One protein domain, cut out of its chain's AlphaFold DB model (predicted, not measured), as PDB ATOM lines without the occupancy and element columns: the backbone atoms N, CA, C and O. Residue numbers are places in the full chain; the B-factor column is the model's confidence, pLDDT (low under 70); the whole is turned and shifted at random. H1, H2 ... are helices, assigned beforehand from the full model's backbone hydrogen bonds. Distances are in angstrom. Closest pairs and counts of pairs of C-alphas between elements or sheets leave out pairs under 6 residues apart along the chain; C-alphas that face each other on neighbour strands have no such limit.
ATOM      1  N   ARG A 131      39.707  27.698 150.115       83.06
ATOM      2  CA  ARG A 131      40.246  27.172 148.858       83.06
ATOM      3  C   ARG A 131      39.630  27.848 147.632       83.06
ATOM      4  O   ARG A 131      40.371  28.309 146.764       83.06
ATOM      5  N   GLN A 132      38.299  27.951 147.556       83.56
ATOM      6  CA  GLN A 132      37.630  28.639 146.441       83.56
ATOM      7  C   GLN A 132      37.953  30.131 146.417       83.56
ATOM      8  O   GLN A 132      38.184  30.693 145.347       83.56
ATOM      9  N   THR A 133      38.011  30.769 147.584       86.62
ATOM     10  CA  THR A 133      38.327  32.195 147.698       86.62
ATOM     11  C   THR A 133      39.737  32.487 147.180       86.62
ATOM     12  O   THR A 133      39.918  33.353 146.323       86.62
ATOM     13  N   ILE A 134      40.735  31.721 147.627       89.31
ATOM     14  CA  ILE A 134      42.136  31.861 147.203       89.31
ATOM     15  C   ILE A 134      42.284  31.563 145.708       89.31
ATOM     16  O   ILE A 134      42.923  32.337 144.996       89.31
ATOM     17  N   SER A 135      41.653  30.494 145.215       87.88
ATOM     18  CA  SER A 135      41.650  30.145 143.790       87.88
ATOM     19  C   SER A 135      41.069  31.283 142.941       87.88
ATOM     20  O   SER A 135      41.706  31.717 141.985       87.88
ATOM     21  N   THR A 136      39.939  31.866 143.357       87.56
ATOM     22  CA  THR A 136      39.301  33.000 142.664       87.56
ATOM     23  C   THR A 136      40.208  34.232 142.625       87.56
ATOM     24  O   THR A 136      40.304  34.900 141.593       87.56
ATOM     25  N   ILE A 137      40.913  34.531 143.722       88.19
ATOM     26  CA  ILE A 137      41.866  35.647 143.787       88.19
ATOM     27  C   ILE A 137      43.051  35.407 142.846       88.19
ATOM     28  O   ILE A 137      43.426  36.313 142.103       88.19
ATOM     29  N   ILE A 138      43.635  34.206 142.842       87.81
ATOM     30  CA  ILE A 138      44.760  33.872 141.955       87.81
ATOM     31  C   ILE A 138      44.336  33.996 140.491       87.81
ATOM     32  O   ILE A 138      45.033  34.632 139.699       87.81
ATOM     33  N   ASP A 139      43.165  33.468 140.148       86.62
ATOM     34  CA  ASP A 139      42.591  33.563 138.809       86.62
ATOM     35  C   ASP A 139      42.400  35.015 138.365       86.62
ATOM     36  O   ASP A 139      42.741  35.393 137.239       86.62
ATOM     37  N   TYR A 140      41.883  35.847 139.268       85.50
ATOM     38  CA  TYR A 140      41.714  37.274 139.040       85.50
ATOM     39  C   TYR A 140      43.062  37.965 138.822       85.50
ATOM     40  O   TYR A 140      43.220  38.697 137.846       85.50
ATOM     41  N   LEU A 141      44.070  37.675 139.648       83.94
ATOM     42  CA  LEU A 141      45.416  38.227 139.493       83.94
ATOM     43  C   LEU A 141      46.022  37.848 138.133       83.94
ATOM     44  O   LEU A 141      46.552  38.712 137.433       83.94
ATOM     45  N   VAL A 142      45.902  36.592 137.701       83.38
ATOM     46  CA  VAL A 142      46.415  36.150 136.392       83.38
ATOM     47  C   VAL A 142      45.730  36.905 135.246       83.38
ATOM     48  O   VAL A 142      46.412  37.424 134.346       83.38
ATOM     49  N   LYS A 143      44.397  37.020 135.306       82.25
ATOM     50  CA  LYS A 143      43.560  37.665 134.280       82.25
ATOM     51  C   LYS A 143      43.726  39.185 134.250       82.25
ATOM     52  O   LYS A 143      43.623  39.784 133.181       82.25
ATOM     53  N   GLN A 144      44.043  39.823 135.373       71.69
ATOM     54  CA  GLN A 144      44.153  41.275 135.433       71.69
ATOM     55  C   GLN A 144      45.496  41.821 134.952       71.69
ATOM     56  O   GLN A 144      46.575  41.340 135.298       71.69
ATOM     57  N   ALA A 145      45.429  42.885 134.153       61.16
ATOM     58  CA  ALA A 145      46.563  43.716 133.751       61.16
ATOM     59  C   ALA A 145      46.550  45.039 134.532       61.16
ATOM     60  O   ALA A 145      46.632  46.122 133.948       61.16
ATOM     61  N   ASP A 146      46.379  44.947 135.851       66.75
ATOM     62  CA  ASP A 146      46.184  46.123 136.686       66.75
ATOM     63  C   ASP A 146      47.445  46.998 136.712       66.75
ATOM     64  O   ASP A 146      48.568  46.515 136.880       66.75
ATOM     65  N   VAL A 147      47.268  48.305 136.509       64.94
ATOM     66  CA  VAL A 147      48.375  49.259 136.324       64.94
ATOM     67  C   VAL A 147      49.208  49.374 137.599       64.94
ATOM     68  O   VAL A 147      50.432  49.491 137.536       64.94
ATOM     69  N   ASN A 148      48.546  49.246 138.749       70.19
ATOM     70  CA  ASN A 148      49.150  49.338 140.076       70.19
ATOM     71  C   ASN A 148      50.008  48.117 140.432       70.19
ATOM     72  O   ASN A 148      50.898  48.211 141.275       70.19
ATOM     73  N   LEU A 149      49.782  46.981 139.771       70.50
ATOM     74  CA  LEU A 149      50.504  45.739 140.040       70.50
ATOM     75  C   LEU A 149      51.647  45.493 139.038       70.50
ATOM     76  O   LEU A 149      52.435  44.574 139.232       70.50
ATOM     77  N   ARG A 150      51.823  46.344 138.015       66.62
ATOM     78  CA  ARG A 150      52.841  46.184 136.950       66.62
ATOM     79  C   ARG A 150      54.279  46.012 137.447       66.62
ATOM     80  O   ARG A 150      55.097  45.430 136.742       66.62
ATOM     81  N   HIS A 151      54.594  46.531 138.630       70.50
ATOM     82  CA  HIS A 151      55.933  46.448 139.219       70.50
ATOM     83  C   HIS A 151      56.177  45.164 140.020       70.50
ATOM     84  O   HIS A 151      57.311  44.899 140.417       70.50
ATOM     85  N   ILE A 152      55.138  44.362 140.256       75.12
ATOM     86  CA  ILE A 152      55.221  43.126 141.024       75.12
ATOM     87  C   ILE A 152      55.244  41.954 140.027       75.12
ATOM     88  O   ILE A 152      54.338  41.831 139.204       75.12
ATOM     89  N   PRO A 153      56.241  41.052 140.069       76.69
ATOM     90  CA  PRO A 153      56.366  39.948 139.114       76.69
ATOM     91  C   PRO A 153      55.430  38.765 139.435       76.69
ATOM     92  O   PRO A 153      55.783  37.610 139.209       76.69
ATOM     93  N   TYR A 154      54.228  39.024 139.959       80.25
ATOM     94  CA  TYR A 154      53.312  37.973 140.418       80.25
ATOM     95  C   TYR A 154      52.875  37.052 139.274       80.25
ATOM     96  O   TYR A 154      52.801  35.848 139.475       80.25
ATOM     97  N   LYS A 155      52.684  37.563 138.047       77.56
ATOM     98  CA  LYS A 155      52.334  36.719 136.886       77.56
ATOM     99  C   LYS A 155      53.398  35.680 136.557       77.56
ATOM    100  O   LYS A 155      53.063  34.548 136.228       77.56
ATOM    101  N   HIS A 156      54.671  36.066 136.643       80.50
ATOM    102  CA  HIS A 156      55.768  35.137 136.396       80.50
ATOM    103  C   HIS A 156      55.818  34.075 137.495       80.50
ATOM    104  O   HIS A 156      55.882  32.896 137.183       80.50
ATOM    105  N   VAL A 157      55.688  34.489 138.760       80.88
ATOM    106  CA  VAL A 157      55.682  33.577 139.913       80.88
ATOM    107  C   VAL A 157      54.515  32.583 139.845       80.88
ATOM    108  O   VAL A 157      54.739  31.379 139.953       80.88
ATOM    109  N   ILE A 158      53.292  33.061 139.590       83.06
ATOM    110  CA  ILE A 158      52.102  32.207 139.443       83.06
ATOM    111  C   ILE A 158      52.268  31.254 138.251       83.06
ATOM    112  O   ILE A 158      51.920  30.085 138.354       83.06
ATOM    113  N   GLY A 159      52.849  31.718 137.140       80.44
ATOM    114  CA  GLY A 159      53.126  30.872 135.978       80.44
ATOM    115  C   GLY A 159      54.208  29.811 136.218       80.44
ATOM    116  O   GLY A 159      54.126  28.736 135.636       80.44
ATOM    117  N   THR A 160      55.207  30.091 137.061       83.75
ATOM    118  CA  THR A 160      56.289  29.136 137.374       83.75
ATOM    119  C   THR A 160      55.893  28.066 138.382       83.75
ATOM    120  O   THR A 160      56.391  26.952 138.284       83.75
ATOM    121  N   VAL A 161      55.041  28.411 139.351       83.88
ATOM    122  CA  VAL A 161      54.595  27.497 140.417       83.88
ATOM    123  C   VAL A 161      53.312  26.767 140.007       83.88
ATOM    124  O   VAL A 161      53.107  25.617 140.360       83.88
ATOM    125  N   GLY A 162      52.456  27.400 139.207       85.19
ATOM    126  CA  GLY A 162      51.124  26.885 138.906       85.19
ATOM    127  C   GLY A 162      50.093  27.345 139.935       85.19
ATOM    128  O   GLY A 162      50.404  27.651 141.088       85.19
ATOM    129  N   THR A 163      48.838  27.443 139.497       84.44
ATOM    130  CA  THR A 163      47.743  27.979 140.315       84.44
ATOM    131  C   THR A 163      47.398  27.057 141.479       84.44
ATOM    132  O   THR A 163      47.283  27.537 142.598       84.44
ATOM    133  N   GLU A 164      47.299  25.746 141.243       84.25
ATOM    134  CA  GLU A 164      46.928  24.771 142.280       84.25
ATOM    135  C   GLU A 164      48.003  24.636 143.368       84.25
ATOM    136  O   GLU A 164      47.683  24.703 144.551       84.25
ATOM    137  N   GLU A 165      49.284  24.549 142.993       84.50
ATOM    138  CA  GLU A 165      50.377  24.475 143.975       84.50
ATOM    139  C   GLU A 165      50.449  25.745 144.831       84.50
ATOM    140  O   GLU A 165      50.700  25.687 146.035       84.50
ATOM    141  N   LEU A 166      50.185  26.909 144.231       87.19
ATOM    142  CA  LEU A 166      50.148  28.168 144.964       87.19
ATOM    143  C   LEU A 166      48.949  28.245 145.920       87.19
ATOM    144  O   LEU A 166      49.102  28.768 147.024       87.19
ATOM    145  N   VAL A 167      47.783  27.721 145.528       88.19
ATOM    146  CA  VAL A 167      46.618  27.592 146.421       88.19
ATOM    147  C   VAL A 167      46.992  26.758 147.643       88.19
ATOM    148  O   VAL A 167      46.742  27.194 148.764       88.19
ATOM    149  N   ASP A 168      47.648  25.614 147.449       85.12
ATOM    150  CA  ASP A 168      48.027  24.723 148.547       85.12
ATOM    151  C   ASP A 168      49.082  25.357 149.463       85.12
ATOM    152  O   ASP A 168      48.975  25.279 150.686       85.12
ATOM    153  N   VAL A 169      50.077  26.054 148.905       87.31
ATOM    154  CA  VAL A 169      51.070  26.800 149.699       87.31
ATOM    155  C   VAL A 169      50.404  27.891 150.539       87.31
ATOM    156  O   VAL A 169      50.750  28.057 151.710       87.31
ATOM    157  N   LEU A 170      49.445  28.623 149.969       86.75
ATOM    158  CA  LEU A 170      48.727  29.675 150.688       86.75
ATOM    159  C   LEU A 170      47.796  29.098 151.756       86.75
ATOM    160  O   LEU A 170      47.771  29.628 152.862       86.75
ATOM    161  N   LEU A 171      47.098  27.997 151.472       85.88
ATOM    162  CA  LEU A 171      46.271  27.290 152.454       85.88
ATOM    163  C   LEU A 171      47.103  26.762 153.625       85.88
ATOM    164  O   LEU A 171      46.707  26.924 154.775       85.88
ATOM    165  N   ASN A 172      48.286  26.211 153.349       83.56
ATOM    166  CA  ASN A 172      49.209  25.734 154.382       83.56
ATOM    167  C   ASN A 172      49.804  26.869 155.235       83.56
ATOM    168  O   ASN A 172      50.296  26.616 156.334       83.56
ATOM    169  N   GLY A 173      49.787  28.109 154.736       84.44
ATOM    170  CA  GLY A 173      50.230  29.297 155.466       84.44
ATOM    171  C   GLY A 173      49.141  29.964 156.312       84.44
ATOM    172  O   GLY A 173      49.458  30.855 157.101       84.44
ATOM    173  N   ILE A 174      47.873  29.574 156.151       86.94
ATOM    174  CA  ILE A 174      46.755  30.114 156.932       86.94
ATOM    175  C   ILE A 174      46.707  29.422 158.294       86.94
ATOM    176  O   ILE A 174      46.904  28.214 158.403       86.94
ATOM    177  N   CYS A 175      46.442  30.201 159.348       78.75
ATOM    178  CA  CYS A 175      46.312  29.663 160.695       78.75
ATOM    179  C   CYS A 175      45.227  28.570 160.738       78.75
ATOM    180  O   CYS A 175      44.110  28.811 160.271       78.75
ATOM    181  N   PRO A 176      45.508  27.398 161.332       76.25
ATOM    182  CA  PRO A 176      44.570  26.279 161.368       76.25
ATOM    183  C   PRO A 176      43.267  26.623 162.102       76.25
ATOM    184  O   PRO A 176      42.228  26.038 161.811       76.25
ATOM    185  N   GLU A 177      43.281  27.593 163.017       75.25
ATOM    186  CA  GLU A 177      42.080  28.125 163.665       75.25
ATOM    187  C   GLU A 177      41.118  28.764 162.658       75.25
ATOM    188  O   GLU A 177      39.911  28.626 162.810       75.25
ATOM    189  N   ILE A 178      41.634  29.417 161.612       76.00
ATOM    190  CA  ILE A 178      40.830  30.039 160.551       76.00
ATOM    191  C   ILE A 178      40.307  28.960 159.602       76.00
ATOM    192  O   ILE A 178      39.140  28.990 159.222       76.00
ATOM    193  N   THR A 179      41.139  27.973 159.269       73.25
ATOM    194  CA  THR A 179      40.735  26.828 158.442       73.25
ATOM    195  C   THR A 179      39.638  26.001 159.116       73.25
ATOM    196  O   THR A 179      38.726  25.528 158.454       73.25
ATOM    197  N   ASN A 180      39.652  25.885 160.448       71.88
ATOM    198  CA  ASN A 180      38.603  25.183 161.194       71.88
ATOM    199  C   ASN A 180      37.241  25.897 161.183       71.88
ATOM    200  O   ASN A 180      36.236  25.252 161.474       71.88
ATOM    201  N   LEU A 181      37.188  27.193 160.858       70.12
ATOM    202  CA  LEU A 181      35.930  27.938 160.711       70.12
ATOM    203  C   LEU A 181      35.268  27.703 159.346       70.12
ATOM    204  O   LEU A 181      34.124  28.106 159.133       70.12
ATOM    205  N   GLU A 182      35.966  27.057 158.415       69.12
ATOM    206  CA  GLU A 182      35.459  26.754 157.084       69.12
ATOM    207  C   GLU A 182      34.258  25.797 157.176       69.12
ATOM    208  O   GLU A 182      34.345  24.703 157.730       69.12
TER     209      GLU A 182
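Overview. This is residues 131 to 182 of the 190 residues of an uncharacterized protein of Aspergillus pseudonomiae (UniProt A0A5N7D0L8). One long helix, H1, is crossed on one side by two shorter helices, H2 and H3, which follow each other as the chain folds back along it; the link of residues 144 to 153 makes the turn at one end. At the other end residues 172 to 178 stick out, with the little helix H4 beginning in them. The printed part has 52 residues with four named helices, in the order H1, H2, H3, H4, and no named strand, and its class is all helix. It is elongated, spanning 35 by 20 by 16 A, and only just loose, close to compact, with a radius of gyration of the C-alphas of 12.3 A.

Arrangement. H1, residues 131 to 143, touches H3, residues 163 to 173, at a steep tilt of 49 degrees, opposite ways; their closest C-alphas, of Ser 135 and Val 167, are 6.2 A apart. With residues 138 to 142 alone, H1 touches H2, residues 154 to 161, at a steep tilt of 60 degrees, opposite ways; the closest C-alphas are those of Val 142 and Lys 155, 6.0 A apart. H2 and H3 are close but not clearly touching, about perpendicular at 85 degrees, with the C-alphas of Ile 158 and Leu 166 closest at 7.1 A. H4, residues 176 to 179, is apart from H1 and H2, and only just apart from H3, with closest C-alphas 8.2 A apart. In H1, H2 and H3 every O i to N i+4 pair is within hydrogen-bond range; H4 is too short for such a pair, and its one O i to N i+3 pair is within range.

Along the chain. H1 begins at C-alpha 131 (40.246, 27.172, 148.858) and measures 18.3 A from first to last C-alpha. H3 measures 15.4 A, H2 10.6 A and H4 4.9 A. H4 ends at C-alpha 179 (40.735, 26.828, 158.442).

Size, cuts and confidence. The C-alphas farthest apart, of Val 147 and Asn 180, are 36.0 A apart. The printed part has no cut and no long link. Its mean pLDDT is 80.1, with residues 145 to 147, 150 and 182 under 70.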